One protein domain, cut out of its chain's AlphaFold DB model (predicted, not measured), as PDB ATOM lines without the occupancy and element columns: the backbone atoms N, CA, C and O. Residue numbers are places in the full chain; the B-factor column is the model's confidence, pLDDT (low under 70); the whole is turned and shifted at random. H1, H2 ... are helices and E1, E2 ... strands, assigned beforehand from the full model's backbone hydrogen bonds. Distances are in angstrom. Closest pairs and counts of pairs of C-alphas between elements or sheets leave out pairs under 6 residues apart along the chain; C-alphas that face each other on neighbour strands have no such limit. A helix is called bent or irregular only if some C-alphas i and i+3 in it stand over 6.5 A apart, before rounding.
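AT A GLANCE: This is residues 374 to 509 of the 655 residues of an uncharacterized protein of Acidobacteria bacterium (UniProt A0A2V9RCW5). A long, twisted sheet of four antiparallel strands has H2 and H3 packed over one face. On the opposite face H1 stands up near one end of the sheet and meets H5, while short H4 sits near the other end. The printed part has 136 residues in the order H1 E1 H2 E2 E3 H3 H4 E4 H5; across the sheet the order is E2, E3, E1, E4, and the class is mixed, helices and strands. It is compact, with a radius of gyration of the C-alphas of 16.2 A, yet a rod in outline, spanning 57 by 26 by 20 A.

HOW THE PARTS SIT: H1, residues 374 to 381, is irregular, with C-alphas 376 and 379 7.1 A apart. E1, residues 390 to 400, is an inner strand between E3, residues 440 to 447, and E4, residues 475 to 485; N 395 and O 480 are 2.8 A apart, and N 396 and O 443 2.8 A. E2, residues 429 to 433, is an edge strand and forms a hairpin with E3, N 431 and O 444 being 2.9 A apart. H1 stands up from this sheet at 44 degrees. H2, residues 408 to 421, runs along the strands, at 18 degrees to E3 on the local plane, at a height over the sheet of 8.8 A. H3, residues 451 to 467, is on the same face, at a height of 8.9 A and at 22 degrees to E1 on the local plane. H2, with residues 415 to 419, touches residues 461 to 465 of H3 at a steep tilt of 47 degrees, opposite ways; the closest C-alphas, of Ile 419 and Ile 461, are 5.8 A apart. E1, H2, E2 and E3, H3, H4, E4 are split strand-helix-strand units, two same-way strands with another between them, each with a right-handed crossover. H4, residues 469 to 474, only grazes the sheet and only just touches H3, only at the corner, with 3 pairs of C-alphas within 8 A, the closest those of His 466 and Lys 472, 5.4 A apart. H5, residues 495 to 507, only grazes the sheet and touches H1, about perpendicular at 81 degrees; the closest C-alphas, of Asp 374 and His 500, are 5.0 A apart. Every O i to N i+4 pair is within hydrogen-bond range in H3, H4 and H5, 9 of 10 in H2 and 1 of 4 in H1, where 2 of 5 O i to N i+3 pairs are.

IN THESE COORDINATES: H1 begins at C-alpha 374 (162.832, 185.310, 177.039). E1 measures 32.6 A, H2 19.5 A, E3 22.3 A, H3 24.4 A and E4 32.2 A. H5, 18.4 A, ends at C-alpha 507 (155.384, 180.448, 182.083).

THE WHOLE: The two C-alphas farthest apart, of His 403 and Ala 491, are 57.0 A apart. The printed part has no cut, and no link is long. The mean pLDDT of the printed part is 72.1; 46 residues are under 70, among them 401 to 414 and 432 to 441.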
ATOM      1  N   ASP A 374     161.591 185.693 177.723       68.25
ATOM      2  CA  ASP A 374     162.832 185.310 177.039       68.25
ATOM      3  C   ASP A 374     163.850 186.460 176.928       68.25
ATOM      4  O   ASP A 374     165.019 186.278 177.268       68.25
ATOM      5  N   LYS A 375     163.413 187.674 176.569       67.06
ATOM      6  CA  LYS A 375     164.276 188.867 176.478       67.06
ATOM      7  C   LYS A 375     164.876 189.272 177.833       67.06
ATOM      8  O   LYS A 375     165.957 189.854 177.870       67.06
ATOM      9  N   LEU A 376     164.196 188.959 178.938       68.62
ATOM     10  CA  LEU A 376     164.646 189.266 180.302       68.62
ATOM     11  C   LEU A 376     165.489 188.142 180.919       68.62
ATOM     12  O   LEU A 376     166.256 188.397 181.845       68.62
ATOM     13  N   LEU A 377     165.361 186.913 180.414       73.81
ATOM     14  CA  LEU A 377     166.050 185.739 180.944       73.81
ATOM     15  C   LEU A 377     167.502 185.623 180.494       73.81
ATOM     16  O   LEU A 377     168.289 185.030 181.226       73.81
ATOM     17  N   VAL A 378     167.879 186.190 179.341       72.69
ATOM     18  CA  VAL A 378     169.234 186.047 178.766       72.69
ATOM     19  C   VAL A 378     170.361 186.278 179.793       72.69
ATOM     20  O   VAL A 378     171.233 185.411 179.889       72.69
ATOM     21  N   PRO A 379     170.367 187.352 180.610       71.25
ATOM     22  CA  PRO A 379     171.435 187.593 181.590       71.25
ATOM     23  C   PRO A 379     171.418 186.621 182.781       71.25
ATOM     24  O   PRO A 379     172.441 186.407 183.425       71.25
ATOM     25  N   VAL A 380     170.251 186.044 183.081       77.38
ATOM     26  CA  VAL A 380     170.048 185.118 184.203       77.38
ATOM     27  C   VAL A 380     170.496 183.712 183.822       77.38
ATOM     28  O   VAL A 380     171.168 183.041 184.598       77.38
ATOM     29  N   VAL A 381     170.155 183.271 182.611       77.75
ATOM     30  CA  VAL A 381     170.390 181.895 182.145       77.75
ATOM     31  C   VAL A 381     171.719 181.716 181.414       77.75
ATOM     32  O   VAL A 381     172.137 180.580 181.209       77.75
ATOM     33  N   SER A 382     172.400 182.805 181.031       74.94
ATOM     34  CA  SER A 382     173.682 182.743 180.320       74.94
ATOM     35  C   SER A 382     174.813 183.508 181.017       74.94
ATOM     36  O   SER A 382     174.595 184.491 181.723       74.94
ATOM     37  N   ASP A 383     176.046 183.042 180.819       72.94
ATOM     38  CA  ASP A 383     177.281 183.718 181.221       72.94
ATOM     39  C   ASP A 383     178.281 183.664 180.058       72.94
ATOM     40  O   ASP A 383     178.608 182.588 179.554       72.94
ATOM     41  N   GLY A 384     178.722 184.823 179.559       64.31
ATOM     42  CA  GLY A 384     179.669 184.896 178.437       64.31
ATOM     43  C   GLY A 384     179.219 184.179 177.151       64.31
ATOM     44  O   GLY A 384     180.064 183.714 176.389       64.31
ATOM     45  N   GLY A 385     177.906 184.056 176.916       64.31
ATOM     46  CA  GLY A 385     177.332 183.386 175.740       64.31
ATOM     47  C   GLY A 385     177.153 181.868 175.869       64.31
ATOM     48  O   GLY A 385     176.760 181.230 174.895       64.31
ATOM     49  N   LYS A 386     177.414 181.280 177.047       72.56
ATOM     50  CA  LYS A 386     177.088 179.879 177.369       72.56
ATOM     51  C   LYS A 386     175.934 179.810 178.364       72.56
ATOM     52  O   LYS A 386     175.852 180.655 179.253       72.56
ATOM     53  N   LEU A 387     175.062 178.812 178.220       77.50
ATOM     54  CA  LEU A 387     174.014 178.515 179.201       77.50
ATOM     55  C   LEU A 387     174.636 178.038 180.516       77.50
ATOM     56  O   LEU A 387     175.674 177.377 180.516       77.50
ATOM     57  N   ARG A 388     174.006 178.412 181.628       78.75
ATOM     58  CA  ARG A 388     174.304 177.870 182.958       78.75
ATOM     59  C   ARG A 388     173.706 176.468 183.088       78.75
ATOM     60  O   ARG A 388     172.783 176.131 182.359       78.75
ATOM     61  N   ASP A 389     174.181 175.698 184.058       78.75
ATOM     62  CA  ASP A 389     173.679 174.335 184.287       78.75
ATOM     63  C   ASP A 389     172.335 174.336 185.045       78.75
ATOM     64  O   ASP A 389     171.434 173.542 184.768       78.75
ATOM     65  N   VAL A 390     172.181 175.254 186.008       83.75
ATOM     66  CA  VAL A 390     171.015 175.338 186.901       83.75
ATOM     67  C   VAL A 390     170.606 176.780 187.180       83.75
ATOM     68  O   VAL A 390     171.446 177.681 187.258       83.75
ATOM     69  N   ILE A 391     169.302 176.977 187.373       87.31
ATOM     70  CA  ILE A 391     168.706 178.202 187.916       87.31
ATOM     71  C   ILE A 391     167.690 177.849 189.005       87.31
ATOM     72  O   ILE A 391     167.147 176.742 189.033       87.31
ATOM     73  N   SER A 392     167.383 178.813 189.871       85.50
ATOM     74  CA  SER A 392     166.370 178.656 190.914       85.50
ATOM     75  C   SER A 392     165.214 179.628 190.723       85.50
ATOM     76  O   SER A 392     165.409 180.826 190.530       85.50
ATOM     77  N   LEU A 393     163.995 179.107 190.818       84.75
ATOM     78  CA  LEU A 393     162.751 179.866 190.843       84.75
ATOM     79  C   LEU A 393     162.299 180.009 192.295       84.75
ATOM     80  O   LEU A 393     162.042 179.011 192.967       84.75
ATOM     81  N   ILE A 394     162.179 181.239 192.782       84.75
ATOM     82  CA  ILE A 394     161.709 181.557 194.131       84.75
ATOM     83  C   ILE A 394     160.407 182.341 193.982       84.75
ATOM     84  O   ILE A 394     160.393 183.458 193.470       84.75
ATOM     85  N   LYS A 395     159.292 181.753 194.407       83.44
ATOM     86  CA  LYS A 395     157.988 182.417 194.441       83.44
ATOM     87  C   LYS A 395     157.762 182.954 195.840       83.44
ATOM     88  O   LYS A 395     157.862 182.215 196.814       83.44
ATOM     89  N   ILE A 396     157.444 184.235 195.909       82.56
ATOM     90  CA  ILE A 396     157.168 184.976 197.130       82.56
ATOM     91  C   ILE A 396     155.707 185.388 197.068       82.56
ATOM     92  O   ILE A 396     155.305 186.089 196.147       82.56
ATOM     93  N   THR A 397     154.909 184.945 198.027       81.25
ATOM     94  CA  THR A 397     153.493 185.288 198.134       81.25
ATOM     95  C   THR A 397     153.276 186.062 199.425       81.25
ATOM     96  O   THR A 397     153.538 185.560 200.515       81.25
ATOM     97  N   LEU A 398     152.798 187.294 199.303       77.25
ATOM     98  CA  LEU A 398     152.346 188.109 200.417       77.25
ATOM     99  C   LEU A 398     150.832 187.990 200.508       77.25
ATOM    100  O   LEU A 398     150.125 188.490 199.642       77.25
ATOM    101  N   LYS A 399     150.329 187.332 201.550       75.62
ATOM    102  CA  LYS A 399     148.889 187.287 201.837       75.62
ATOM    103  C   LYS A 399     148.521 188.427 202.777       75.62
ATOM    104  O   LYS A 399     149.082 188.532 203.870       75.62
ATOM    105  N   HIS A 400     147.565 189.246 202.362       73.19
ATOM    106  CA  HIS A 400     147.107 190.419 203.102       73.19
ATOM    107  C   HIS A 400     146.250 190.003 204.301       73.19
ATOM    108  O   HIS A 400     145.327 189.191 204.178       73.19
ATOM    109  N   ARG A 401     146.531 190.557 205.485       67.00
ATOM    110  CA  ARG A 401     145.712 190.357 206.687       67.00
ATOM    111  C   ARG A 401     144.529 191.320 206.655       67.00
ATOM    112  O   ARG A 401     144.704 192.530 206.569       67.00
ATOM    113  N   SER A 402     143.322 190.780 206.805       50.59
ATOM    114  CA  SER A 402     142.016 191.426 206.584       50.59
ATOM    115  C   SER A 402     141.716 192.704 207.394       50.59
ATOM    116  O   SER A 402     140.659 193.298 207.207       50.59
ATOM    117  N   HIS A 403     142.594 193.126 208.309       46.28
ATOM    118  CA  HIS A 403     142.341 194.188 209.291       46.28
ATOM    119  C   HIS A 403     143.132 195.489 209.078       46.28
ATOM    120  O   HIS A 403     142.941 196.427 209.852       46.28
ATOM    121  N   VAL A 404     143.997 195.583 208.060       42.56
ATOM    122  CA  VAL A 404     144.817 196.785 207.830       42.56
ATOM    123  C   VAL A 404     144.455 197.415 206.483       42.56
ATOM    124  O   VAL A 404     144.678 196.825 205.429       42.56
ATOM    125  N   ALA A 405     143.875 198.617 206.521       40.53
ATOM    126  CA  ALA A 405     143.625 199.437 205.338       40.53
ATOM    127  C   ALA A 405     144.949 200.060 204.869       40.53
ATOM    128  O   ALA A 405     145.265 201.197 205.215       40.53
ATOM    129  N   VAL A 406     145.753 199.286 204.142       44.59
ATOM    130  CA  VAL A 406     146.983 199.772 203.502       44.59
ATOM    131  C   VAL A 406     146.676 200.138 202.051       44.59
ATOM    132  O   VAL A 406     145.913 199.454 201.369       44.59
ATOM    133  N   ASN A 407     147.255 201.238 201.574       47.19
ATOM    134  CA  ASN A 407     147.198 201.638 200.171       47.19
ATOM    135  C   ASN A 407     148.189 200.787 199.351       47.19
ATOM    136  O   ASN A 407     149.332 201.187 199.124       47.19
ATOM    137  N   TRP A 408     147.756 199.589 198.951       51.38
ATOM    138  CA  TRP A 408     148.624 198.532 198.419       51.38
ATOM    139  C   TRP A 408     149.320 198.842 197.082       51.38
ATOM    140  O   TRP A 408     150.364 198.250 196.811       51.38
ATOM    141  N   ASP A 409     148.841 199.805 196.284       44.84
ATOM    142  CA  ASP A 409     149.510 200.197 195.028       44.84
ATOM    143  C   ASP A 409     150.907 200.805 195.272       44.84
ATOM    144  O   ASP A 409     151.834 200.587 194.487       44.84
ATOM    145  N   GLY A 410     151.080 201.541 196.380       51.28
ATOM    146  CA  GLY A 410     152.383 202.061 196.811       51.28
ATOM    147  C   GLY A 410     153.255 200.981 197.457       51.28
ATOM    148  O   GLY A 410     154.449 200.881 197.166       51.28
ATOM    149  N   SER A 411     152.644 200.120 198.272       59.75
ATOM    150  CA  SER A 411     153.335 199.063 199.016       59.75
ATOM    151  C   SER A 411     153.854 197.938 198.110       59.75
ATOM    152  O   SER A 411     154.903 197.364 198.392       59.75
ATOM    153  N   GLN A 412     153.198 197.646 196.980       62.75
ATOM    154  CA  GLN A 412     153.676 196.647 196.014       62.75
ATOM    155  C   GLN A 412     154.989 197.082 195.339       62.75
ATOM    156  O   GLN A 412     155.900 196.272 195.163       62.75
ATOM    157  N   GLN A 413     155.109 198.368 194.987       63.28
ATOM    158  CA  GLN A 413     156.328 198.937 194.403       63.28
ATOM    159  C   GLN A 413     157.474 198.953 195.420       63.28
ATOM    160  O   GLN A 413     158.581 198.524 195.106       63.28
ATOM    161  N   GLN A 414     157.189 199.374 196.653       68.56
ATOM    162  CA  GLN A 414     158.155 199.355 197.750       68.56
ATOM    163  C   GLN A 414     158.625 197.927 198.066       68.56
ATOM    164  O   GLN A 414     159.814 197.691 198.270       68.56
ATOM    165  N   CYS A 415     157.717 196.950 198.038       72.19
ATOM    166  CA  CYS A 415     158.065 195.544 198.204       72.19
ATOM    167  C   CYS A 415     158.974 195.044 197.072       72.19
ATOM    168  O   CYS A 415     159.985 194.394 197.336       72.19
ATOM    169  N   LEU A 416     158.662 195.392 195.821       73.31
ATOM    170  CA  LEU A 416     159.506 195.048 194.680       73.31
ATOM    171  C   LEU A 416     160.917 195.640 194.825       73.31
ATOM    172  O   LEU A 416     161.886 194.930 194.580       73.31
ATOM    173  N   GLU A 417     161.043 196.895 195.260       73.44
ATOM    174  CA  GLU A 417     162.333 197.561 195.504       73.44
ATOM    175  C   GLU A 417     163.133 196.888 196.629       73.44
ATOM    176  O   GLU A 417     164.339 196.661 196.490       73.44
ATOM    177  N   LEU A 418     162.465 196.488 197.714       77.94
ATOM    178  CA  LEU A 418     163.083 195.727 198.803       77.94
ATOM    179  C   LEU A 418     163.580 194.363 198.320       77.94
ATOM    180  O   LEU A 418     164.725 193.994 198.591       77.94
ATOM    181  N   ILE A 419     162.766 193.636 197.549       80.94
ATOM    182  CA  ILE A 419     163.176 192.357 196.960       80.94
ATOM    183  C   ILE A 419     164.352 192.578 196.002       80.94
ATOM    184  O   ILE A 419     165.348 191.868 196.105       80.94
ATOM    185  N   GLN A 420     164.298 193.587 195.128       77.50
ATOM    186  CA  GLN A 420     165.397 193.937 194.219       77.50
ATOM    187  C   GLN A 420     166.702 194.227 194.965       77.50
ATOM    188  O   GLN A 420     167.759 193.779 194.526       77.50
ATOM    189  N   SER A 421     166.642 194.903 196.118       77.00
ATOM    190  CA  SER A 421     167.826 195.188 196.943       77.00
ATOM    191  C   SER A 421     168.504 193.928 197.504       77.00
ATOM    192  O   SER A 421     169.680 193.959 197.873       77.00
ATOM    193  N   CYS A 422     167.787 192.802 197.542       80.12
ATOM    194  CA  CYS A 422     168.307 191.523 198.014       80.12
ATOM    195  C   CYS A 422     169.030 190.717 196.922       80.12
ATOM    196  O   CYS A 422     169.733 189.756 197.259       80.12
ATOM    197  N   LEU A 423     168.867 191.093 195.650       79.50
ATOM    198  CA  LEU A 423     169.274 190.327 194.470       79.50
ATOM    199  C   LEU A 423     170.557 190.865 193.826       79.50
ATOM    200  O   LEU A 423     170.916 192.031 193.993       79.50
ATOM    201  N   TYR A 424     171.257 190.023 193.058       71.50
ATOM    202  CA  TYR A 424     172.406 190.473 192.273       71.50
ATOM    203  C   TYR A 424     171.957 191.146 190.975       71.50
ATOM    204  O   TYR A 424     171.448 190.503 190.052       71.50
ATOM    205  N   THR A 425     172.223 192.449 190.869       61.88
ATOM    206  CA  THR A 425     171.928 193.245 189.674       61.88
ATOM    207  C   THR A 425     172.562 192.626 188.427       61.88
ATOM    208  O   THR A 425     173.780 192.464 188.350       61.88
ATOM    209  N   GLY A 426     171.731 192.294 187.438       57.06
ATOM    210  CA  GLY A 426     172.171 191.740 186.155       57.06
ATOM    211  C   GLY A 426     172.437 190.231 186.142       57.06
ATOM    212  O   GLY A 426     172.849 189.727 185.101       57.06
ATOM    213  N   ARG A 427     172.204 189.514 187.253       68.56
ATOM    214  CA  ARG A 427     172.274 188.038 187.324       68.56
ATOM    215  C   ARG A 427     170.989 187.381 187.810       68.56
ATOM    216  O   ARG A 427     170.741 186.236 187.457       68.56
ATOM    217  N   ASP A 428     170.182 188.114 188.566       78.31
ATOM    218  CA  ASP A 428     168.887 187.660 189.055       78.31
ATOM    219  C   ASP A 428     167.783 188.572 188.504       78.31
ATOM    220  O   ASP A 428     167.982 189.777 188.316       78.31
ATOM    221  N   LEU A 429     166.606 188.003 188.254       76.50
ATOM    222  CA  LEU A 429     165.421 188.716 187.786       76.50
ATOM    223  C   LEU A 429     164.327 188.619 188.845       76.50
ATOM    224  O   LEU A 429     164.079 187.543 189.373       76.50
ATOM    225  N   VAL A 430     163.628 189.718 189.113       75.56
ATOM    226  CA  VAL A 430     162.379 189.702 189.882       75.56
ATOM    227  C   VAL A 430     161.266 190.324 189.065       75.56
ATOM    228  O   VAL A 430     161.448 191.349 188.408       75.56
ATOM    229  N   MET A 431     160.099 189.701 189.123       70.31
ATOM    230  CA  MET A 431     158.891 190.180 188.478       70.31
ATOM    231  C   MET A 431     157.689 189.980 189.393       70.31
ATOM    232  O   MET A 431     157.614 189.001 190.133       70.31
ATOM    233  N   ALA A 432     156.729 190.897 189.322       66.19
ATOM    234  CA  ALA A 432     155.403 190.639 189.861       66.19
ATOM    235  C   ALA A 432     154.744 189.538 189.013       66.19
ATOM    236  O   ALA A 432     154.762 189.598 187.779       66.19
ATOM    237  N   ALA A 433     154.207 188.520 189.673       62.75
ATOM    238  CA  ALA A 433     153.374 187.512 189.040       62.75
ATOM    239  C   ALA A 433     151.920 188.022 188.989       62.75
ATOM    240  O   ALA A 433     151.523 188.801 189.860       62.75
ATOM    241  N   PRO A 434     151.116 187.611 187.991       51.69
ATOM    242  CA  PRO A 434     149.694 187.940 187.954       51.69
ATOM    243  C   PRO A 434     149.025 187.530 189.272       51.69
ATOM    244  O   PRO A 434     149.215 186.406 189.738       51.69
ATOM    245  N   SER A 435     148.283 188.440 189.903       49.84
ATOM    246  CA  SER A 435     147.580 188.137 191.147       49.84
ATOM    247  C   SER A 435     146.316 187.323 190.852       49.84
ATOM    248  O   SER A 435     145.390 187.789 190.195       49.84
ATOM    249  N   ASP A 436     146.255 186.096 191.375       44.25
ATOM    250  CA  ASP A 436     145.082 185.209 191.258       44.25
ATOM    251  C   ASP A 436     143.970 185.540 192.286       44.25
ATOM    252  O   ASP A 436     143.023 184.775 192.474       44.25
ATOM    253  N   GLY A 437     144.062 186.676 192.993       46.12
ATOM    254  CA  GLY A 437     143.066 187.088 193.984       46.12
ATOM    255  C   GLY A 437     143.306 188.476 194.583       46.12
ATOM    256  O   GLY A 437     144.428 188.961 194.624       46.12
ATOM    257  N   LEU A 438     142.238 189.099 195.096       46.09
ATOM    258  CA  LEU A 438     142.238 190.472 195.640       46.09
ATOM    259  C   LEU A 438     143.032 190.650 196.951       46.09
ATOM    260  O   LEU A 438     143.188 191.779 197.399       46.09
ATOM    261  N   ASN A 439     143.490 189.566 197.587       56.97
ATOM    262  CA  ASN A 439     144.069 189.599 198.936       56.97
ATOM    263  C   ASN A 439     145.470 188.962 199.021       56.97
ATOM    264  O   ASN A 439     145.889 188.520 200.092       56.97
ATOM    265  N   GLN A 440     146.177 188.881 197.892       66.44
ATOM    266  CA  GLN A 440     147.560 188.424 197.858       66.44
ATOM    267  C   GLN A 440     148.350 189.059 196.708       66.44
ATOM    268  O   GLN A 440     147.853 189.148 195.587       66.44
ATOM    269  N   ASP A 441     149.599 189.421 196.982       69.31
ATOM    270  CA  ASP A 441     150.589 189.795 195.976       69.31
ATOM    271  C   ASP A 441     151.575 188.652 195.781       69.31
ATOM    272  O   ASP A 441     152.002 188.008 196.739       69.31
ATOM    273  N   SER A 442     151.932 188.367 194.535       75.56
ATOM    274  CA  SER A 442     152.893 187.318 194.207       75.56
ATOM    275  C   SER A 442     154.048 187.896 193.406       75.56
ATOM    276  O   SER A 442     153.845 188.640 192.452       75.56
ATOM    277  N   PHE A 443     155.266 187.512 193.767       79.31
ATOM    278  CA  PHE A 443     156.493 187.858 193.066       79.31
ATOM    279  C   PHE A 443     157.231 186.579 192.692       79.31
ATOM    280  O   PHE A 443     157.290 185.626 193.467       79.31
ATOM    281  N   LEU A 444     157.801 186.565 191.496       79.06
ATOM    282  CA  LEU A 444     158.681 185.514 191.022       79.06
ATOM    283  C   LEU A 444     160.091 186.080 190.915       79.06
ATOM    284  O   LEU A 444     160.328 187.047 190.192       79.06
ATOM    285  N   VAL A 445     161.021 185.454 191.622       83.19
ATOM    286  CA  VAL A 445     162.455 185.681 191.492       83.19
ATOM    287  C   VAL A 445     163.047 184.508 190.721       83.19
ATOM    288  O   VAL A 445     162.834 183.349 191.069       83.19
ATOM    289  N   ILE A 446     163.795 184.813 189.672       84.56
ATOM    290  CA  ILE A 446     164.566 183.865 188.877       84.56
ATOM    291  C   ILE A 446     166.026 184.168 189.181       84.56
ATOM    292  O   ILE A 446     166.563 185.181 188.731       84.56
ATOM    293  N   ALA A 447     166.634 183.331 190.011       84.81
ATOM    294  CA  ALA A 447     167.984 183.524 190.504       84.81
ATOM    295  C   ALA A 447     168.968 182.627 189.755       84.81
ATOM    296  O   ALA A 447     168.727 181.429 189.562       84.81
ATOM    297  N   SER A 448     170.123 183.193 189.411       83.00
ATOM    298  CA  SER A 448     171.274 182.445 188.911       83.00
ATOM    299  C   SER A 448     171.995 181.752 190.082       83.00
ATOM    300  O   SER A 448     173.153 182.049 190.395       83.00
ATOM    301  N   ALA A 449     171.300 180.839 190.753       81.69
ATOM    302  CA  ALA A 449     171.785 180.135 191.931       81.69
ATOM    303  C   ALA A 449     171.267 178.692 191.976       81.69
ATOM    304  O   ALA A 449     170.188 178.391 191.462       81.69
ATOM    305  N   ASP A 450     172.033 177.825 192.634       83.38
ATOM    306  CA  ASP A 450     171.592 176.494 193.056       83.38
ATOM    307  C   ASP A 450     170.649 176.590 194.272       83.38
ATOM    308  O   ASP A 450     170.410 177.676 194.816       83.38
ATOM    309  N   MET A 451     170.132 175.452 194.744       81.31
ATOM    310  CA  MET A 451     169.275 175.411 195.941       81.31
ATOM    311  C   MET A 451     169.886 176.082 197.185       81.31
ATOM    312  O   MET A 451     169.158 176.692 197.972       81.31
ATOM    313  N   ASN A 452     171.208 176.005 197.373       81.06
ATOM    314  CA  ASN A 452     171.876 176.620 198.522       81.06
ATOM    315  C   ASN A 452     171.896 178.147 198.404       81.06
ATOM    316  O   ASN A 452     171.578 178.850 199.367       81.06
ATOM    317  N   GLY A 453     172.237 178.674 197.227       81.56
ATOM    318  CA  GLY A 453     172.189 180.107 196.959       81.56
ATOM    319  C   GLY A 453     170.761 180.653 196.999       81.56
ATOM    320  O   GLY A 453     170.536 181.729 197.554       81.56
ATOM    321  N   ALA A 454     169.779 179.887 196.519       83.88
ATOM    322  CA  ALA A 454     168.368 180.254 196.596       83.88
ATOM    323  C   ALA A 454     167.871 180.371 198.044       83.88
ATOM    324  O   ALA A 454     167.191 181.344 198.365       83.88
ATOM    325  N   ALA A 455     168.278 179.463 198.940       82.44
ATOM    326  CA  ALA A 455     167.954 179.549 200.367       82.44
ATOM    327  C   ALA A 455     168.562 180.798 201.038       82.44
ATOM    328  O   ALA A 455     167.952 181.405 201.921       82.44
ATOM    329  N   VAL A 456     169.758 181.226 200.610       83.81
ATOM    330  CA  VAL A 456     170.376 182.477 201.086       83.81
ATOM    331  C   VAL A 456     169.591 183.699 200.604       83.81
ATOM    332  O   VAL A 456     169.386 184.634 201.382       83.81
ATOM    333  N   ILE A 457     169.145 183.698 199.345       83.62
ATOM    334  CA  ILE A 457     168.328 184.772 198.763       83.62
ATOM    335  C   ILE A 457     166.965 184.847 199.459       83.62
ATOM    336  O   ILE A 457     166.564 185.923 199.896       83.62
ATOM    337  N   GLU A 458     166.292 183.709 199.633       85.44
ATOM    338  CA  GLU A 458     165.016 183.591 200.346       85.44
ATOM    339  C   GLU A 458     165.117 184.157 201.765       85.44
ATOM    340  O   GLU A 458     164.332 185.027 202.146       85.44
ATOM    341  N   LYS A 459     166.132 183.727 202.527       83.62
ATOM    342  CA  LYS A 459     166.356 184.220 203.887       83.62
ATOM    343  C   LYS A 459     166.589 185.730 203.910       83.62
ATOM    344  O   LYS A 459     166.000 186.420 204.733       83.62
ATOM    345  N   ARG A 460     167.405 186.256 202.990       85.75
ATOM    346  CA  ARG A 460     167.687 187.696 202.900       85.75
ATOM    347  C   ARG A 460     166.422 188.508 202.617       85.75
ATOM    348  O   ARG A 460     166.215 189.532 203.261       85.75
ATOM    349  N   ILE A 461     165.585 188.043 201.691       84.06
ATOM    350  CA  ILE A 461     164.307 188.685 201.356       84.06
ATOM    351  C   ILE A 461     163.362 188.650 202.559       84.06
ATOM    352  O   ILE A 461     162.776 189.675 202.907       84.06
ATOM    353  N   SER A 462     163.249 187.497 203.223       83.12
ATOM    354  CA  SER A 462     162.428 187.351 204.426       83.12
ATOM    355  C   SER A 462     162.888 188.293 205.539       83.12
ATOM    356  O   SER A 462     162.056 188.970 206.136       83.12
ATOM    357  N   ASP A 463     164.196 188.377 205.795       82.44
ATOM    358  CA  ASP A 463     164.767 189.245 206.828       82.44
ATOM    359  C   ASP A 463     164.490 190.732 206.526       82.44
ATOM    360  O   ASP A 463     164.074 191.466 207.422       82.44
ATOM    361  N   GLN A 464     164.650 191.175 205.272       81.62
ATOM    362  CA  GLN A 464     164.374 192.563 204.867       81.62
ATOM    363  C   GLN A 464     162.889 192.925 204.960       81.62
ATOM    364  O   GLN A 464     162.544 193.968 205.510       81.62
ATOM    365  N   LEU A 465     161.992 192.046 204.508       78.06
ATOM    366  CA  LEU A 465     160.549 192.280 204.631       78.06
ATOM    367  C   LEU A 465     160.072 192.250 206.094       78.06
ATOM    368  O   LEU A 465     159.086 192.900 206.430       78.06
ATOM    369  N   HIS A 466     160.766 191.526 206.980       77.81
ATOM    370  CA  HIS A 466     160.478 191.512 208.417       77.81
ATOM    371  C   HIS A 466     161.020 192.720 209.191       77.81
ATOM    372  O   HIS A 466     160.547 192.960 210.308       77.81
ATOM    373  N   LEU A 467     161.996 193.452 208.644       76.81
ATOM    374  CA  LEU A 467     162.507 194.694 209.234       76.81
ATOM    375  C   LEU A 467     161.504 195.849 209.100       76.81
ATOM    376  O   LEU A 467     161.477 196.729 209.956       76.81
ATOM    377  N   GLU A 468     160.648 195.807 208.084       75.19
ATOM    378  CA  GLU A 468     159.593 196.792 207.861       75.19
ATOM    379  C   GLU A 468     158.334 196.454 208.684       75.19
ATOM    380  O   GLU A 468     157.642 195.458 208.438       75.19
ATOM    381  N   GLU A 469     158.007 197.290 209.679       66.12
ATOM    382  CA  GLU A 469     156.861 197.057 210.577       66.12
ATOM    383  C   GLU A 469     155.516 197.008 209.836       66.12
ATOM    384  O   GLU A 469     154.621 196.251 210.227       66.12
ATOM    385  N   GLU A 470     155.383 197.760 208.742       67.19
ATOM    386  CA  GLU A 470     154.186 197.792 207.899       67.19
ATOM    387  C   GLU A 470     153.902 196.414 207.280       67.19
ATOM    388  O   GLU A 470     152.825 195.851 207.481       67.19
ATOM    389  N   PHE A 471     154.891 195.792 206.629       69.31
ATOM    390  CA  PHE A 471     154.730 194.471 206.009       69.31
ATOM    391  C   PHE A 471     154.594 193.350 207.043       69.31
ATOM    392  O   PHE A 471     153.817 192.413 206.849       69.31
ATOM    393  N   LYS A 472     155.291 193.456 208.180       67.88
ATOM    394  CA  LYS A 472     155.213 192.476 209.275       67.88
ATOM    395  C   LYS A 472     153.836 192.429 209.944       67.88
ATOM    396  O   LYS A 472     153.414 191.371 210.418       67.88
ATOM    397  N   THR A 473     153.152 193.568 210.025       65.19
ATOM    398  CA  THR A 473     151.827 193.671 210.653       65.19
ATOM    399  C   THR A 473     150.692 193.429 209.660       65.19
ATOM    400  O   THR A 473     149.691 192.815 210.040       65.19
ATOM    401  N   ALA A 474     150.864 193.840 208.400       65.62
ATOM    402  CA  ALA A 474     149.829 193.784 207.373       65.62
ATOM    403  C   ALA A 474     149.832 192.501 206.519       65.62
ATOM    404  O   ALA A 474     148.776 192.145 206.001       65.62
ATOM    405  N   CYS A 475     150.946 191.762 206.416       73.06
ATOM    406  CA  CYS A 475     151.057 190.577 205.553       73.06
ATOM    407  C   CYS A 475     151.521 189.309 206.286       73.06
ATOM    408  O   CYS A 475     152.187 189.344 207.320       73.06
ATOM    409  N   THR A 476     151.208 188.147 205.712       77.38
ATOM    410  CA  THR A 476     151.949 186.896 205.939       77.38
ATOM    411  C   THR A 476     152.747 186.539 204.694       77.38
ATOM    412  O   THR A 476     152.185 186.492 203.601       77.38
ATOM    413  N   LEU A 477     154.041 186.286 204.880       80.38
ATOM    414  CA  LEU A 477     154.977 185.895 203.832       80.38
ATOM    415  C   LEU A 477     154.983 184.370 203.673       80.38
ATOM    416  O   LEU A 477     155.224 183.647 204.638       80.38
ATOM    417  N   GLU A 478     154.750 183.896 202.454       82.94
ATOM    418  CA  GLU A 478     154.938 182.505 202.045       82.94
ATOM    419  C   GLU A 478     155.958 182.451 200.910       82.94
ATOM    420  O   GLU A 478     155.841 183.171 199.919       82.94
ATOM    421  N   THR A 479     156.958 181.586 201.039       81.38
ATOM    422  CA  THR A 479     158.013 181.405 200.042       81.38
ATOM    423  C   THR A 479     158.058 179.954 199.581       81.38
ATOM    424  O   THR A 479     157.858 179.019 200.355       81.38
ATOM    425  N   SER A 480     158.295 179.752 198.288       82.62
ATOM    426  CA  SER A 480     158.558 178.428 197.726       82.62
ATOM    427  C   SER A 480     159.714 178.508 196.745       82.62
ATOM    428  O   SER A 480     159.740 179.414 195.913       82.62
ATOM    429  N   VAL A 481     160.630 177.544 196.810       84.12
ATOM    430  CA  VAL A 481     161.829 177.479 195.966       84.12
ATOM    431  C   VAL A 481     161.796 176.213 195.118       84.12
ATOM    432  O   VAL A 481     161.468 175.134 195.612       84.12
ATOM    433  N   ARG A 482     162.150 176.334 193.838       83.44
ATOM    434  CA  ARG A 482     162.292 175.212 192.911       83.44
ATOM    435  C   ARG A 482     163.534 175.385 192.049       83.44
ATOM    436  O   ARG A 482     163.671 176.390 191.363       83.44
ATOM    437  N   GLU A 483     164.384 174.369 192.030       84.56
ATOM    438  CA  GLU A 483     165.496 174.291 191.084       84.56
ATOM    439  C   GLU A 483     164.998 173.830 189.705       84.56
ATOM    440  O   GLU A 483     164.114 172.971 189.590       84.56
ATOM    441  N   MET A 484     165.559 174.418 188.653       81.81
ATOM    442  CA  MET A 484     165.306 174.067 187.262       81.81
ATOM    443  C   MET A 484     166.649 173.835 186.568       81.81
ATOM    444  O   MET A 484     167.502 174.719 186.532       81.81
ATOM    445  N   GLN A 485     166.818 172.635 186.011       83.25
ATOM    446  CA  GLN A 485     167.944 172.339 185.130       83.25
ATOM    447  C   GLN A 485     167.701 172.969 183.767       83.25
ATOM    448  O   GLN A 485     166.606 172.846 183.209       83.25
ATOM    449  N   LEU A 486     168.720 173.647 183.250       81.75
ATOM    450  CA  LEU A 486     168.663 174.231 181.921       81.75
ATOM    451  C   LEU A 486     169.029 173.164 180.875       81.75
ATOM    452  O   LEU A 486     169.901 172.334 181.126       81.75
ATOM    453  N   PRO A 487     168.347 173.138 179.720       77.31
ATOM    454  CA  PRO A 487     168.645 172.180 178.664       77.31
ATOM    455  C   PRO A 487     170.016 172.453 178.031       77.31
ATOM    456  O   PRO A 487     170.388 173.607 177.806       77.31
ATOM    457  N   ASP A 488     170.735 171.385 177.679       71.69
ATOM    458  CA  ASP A 488     171.950 171.483 176.870       71.69
ATOM    459  C   ASP A 488     171.611 172.032 175.476       71.69
ATOM    460  O   ASP A 488     170.705 171.531 174.803       71.69
ATOM    461  N   ALA A 489     172.356 173.041 175.018       64.00
ATOM    462  CA  ALA A 489     172.181 173.592 173.676       64.00
ATOM    463  C   ALA A 489     172.463 172.516 172.615       64.00
ATOM    464  O   ALA A 489     173.574 171.981 172.532       64.00
ATOM    465  N   GLN A 490     171.468 172.208 171.779       67.69
ATOM    466  CA  GLN A 490     171.647 171.260 170.683       67.69
ATOM    467  C   GLN A 490     172.547 171.858 169.591       67.69
ATOM    468  O   GLN A 490     172.598 173.072 169.378       67.69
ATOM    469  N   ALA A 491     173.278 171.003 168.870       51.03
ATOM    470  CA  ALA A 491     174.189 171.443 167.816       51.03
ATOM    471  C   ALA A 491     173.430 172.186 166.693       51.03
ATOM    472  O   ALA A 491     172.734 171.561 165.895       51.03
ATOM    473  N   GLY A 492     173.602 173.512 166.620       57.34
ATOM    474  CA  GLY A 492     172.998 174.384 165.601       57.34
ATOM    475  C   GLY A 492     171.809 175.230 166.073       57.34
ATOM    476  O   GLY A 492     171.303 176.028 165.287       57.34
ATOM    477  N   GLU A 493     171.379 175.097 167.328       71.94
ATOM    478  CA  GLU A 493     170.295 175.899 167.905       71.94
ATOM    479  C   GLU A 493     170.817 177.268 168.388       71.94
ATOM    480  O   GLU A 493     171.896 177.359 168.979       71.94
ATOM    481  N   SER A 494     170.092 178.359 168.103       76.19
ATOM    482  CA  SER A 494     170.489 179.694 168.567       76.19
ATOM    483  C   SER A 494     170.202 179.850 170.061       76.19
ATOM    484  O   SER A 494     169.205 179.339 170.568       76.19
ATOM    485  N   LEU A 495     171.048 180.602 170.776       71.88
ATOM    486  CA  LEU A 495     170.846 180.885 172.203       71.88
ATOM    487  C   LEU A 495     169.448 181.470 172.468       71.88
ATOM    488  O   LEU A 495     168.797 181.093 173.433       71.88
ATOM    489  N   GLU A 496     168.958 182.335 171.580       69.50
ATOM    490  CA  GLU A 496     167.617 182.925 171.660       69.50
ATOM    491  C   GLU A 496     166.500 181.870 171.619       69.50
ATOM    492  O   GLU A 496     165.556 181.962 172.400       69.50
ATOM    493  N   ALA A 497     166.622 180.840 170.773       70.56
ATOM    494  CA  ALA A 497     165.637 179.762 170.688       70.56
ATOM    495  C   ALA A 497     165.612 178.907 171.965       70.56
ATOM    496  O   ALA A 497     164.537 178.587 172.476       70.56
ATOM    497  N   VAL A 498     166.785 178.610 172.533       76.12
ATOM    498  CA  VAL A 498     166.882 177.860 173.796       76.12
ATOM    499  C   VAL A 498     166.286 178.665 174.957       76.12
ATOM    500  O   VAL A 498     165.502 178.137 175.745       76.12
ATOM    501  N   VAL A 499     166.595 179.966 175.040       75.88
ATOM    502  CA  VAL A 499     166.041 180.869 176.066       75.88
ATOM    503  C   VAL A 499     164.526 181.022 175.925       75.88
ATOM    504  O   VAL A 499     163.825 181.051 176.938       75.88
ATOM    505  N   HIS A 500     164.005 181.049 174.698       73.75
ATOM    506  CA  HIS A 500     162.568 181.053 174.443       73.75
ATOM    507  C   HIS A 500     161.880 179.790 174.983       73.75
ATOM    508  O   HIS A 500     160.879 179.891 175.693       73.75
ATOM    509  N   GLY A 501     162.457 178.607 174.751       71.19
ATOM    510  CA  GLY A 501     161.943 177.351 175.309       71.19
ATOM    511  C   GLY A 501     161.952 177.323 176.844       71.19
ATOM    512  O   GLY A 501     160.984 176.878 177.465       71.19
ATOM    513  N   ILE A 502     163.003 177.860 177.474       76.88
ATOM    514  CA  ILE A 502     163.082 178.006 178.939       76.88
ATOM    515  C   ILE A 502     161.991 178.963 179.446       76.88
ATOM    516  O   ILE A 502     161.312 178.670 180.431       76.88
ATOM    517  N   ALA A 503     161.783 180.090 178.758       73.12
ATOM    518  CA  ALA A 503     160.741 181.055 179.095       73.12
ATOM    519  C   ALA A 503     159.344 180.418 179.057       73.12
ATOM    520  O   ALA A 503     158.570 180.582 180.002       73.12
ATOM    521  N   GLU A 504     159.037 179.642 178.012       70.50
ATOM    522  CA  GLU A 504     157.776 178.903 177.926       70.50
ATOM    523  C   GLU A 504     157.630 177.887 179.062       70.50
ATOM    524  O   GLU A 504     156.567 177.823 179.681       70.50
ATOM    525  N   GLN A 505     158.680 177.129 179.390       75.31
ATOM    526  CA  GLN A 505     158.640 176.177 180.503       75.31
ATOM    527  C   GLN A 505     158.355 176.855 181.847       75.31
ATOM    528  O   GLN A 505     157.596 176.312 182.652       75.31
ATOM    529  N   ILE A 506     158.919 178.041 182.093       73.62
ATOM    530  CA  ILE A 506     158.663 178.820 183.312       73.62
ATOM    531  C   ILE A 506     157.217 179.331 183.327       73.62
ATOM    532  O   ILE A 506     156.521 179.145 184.330       73.62
ATOM    533  N   MET A 507     156.744 179.905 182.216       67.25
ATOM    534  CA  MET A 507     155.384 180.448 182.083       67.25
ATOM    535  C   MET A 507     154.289 179.383 182.228       67.25
ATOM    536  O   MET A 507     153.247 179.658 182.819       67.25
ATOM    537  N   HIS A 508     154.528 178.163 181.742       65.19
ATOM    538  CA  HIS A 508     153.599 177.031 181.859       65.19
ATOM    539  C   HIS A 508     153.834 176.183 183.118       65.19
ATOM    540  O   HIS A 508     153.166 175.167 183.323       65.19
ATOM    541  N   SER A 509     154.792 176.561 183.970       66.19
ATOM    542  CA  SER A 509     155.078 175.801 185.179       66.19
ATOM    543  C   SER A 509     153.950 175.949 186.215       66.19
ATOM    544  O   SER A 509     153.367 177.027 186.356       66.19
TER     545      SER A 509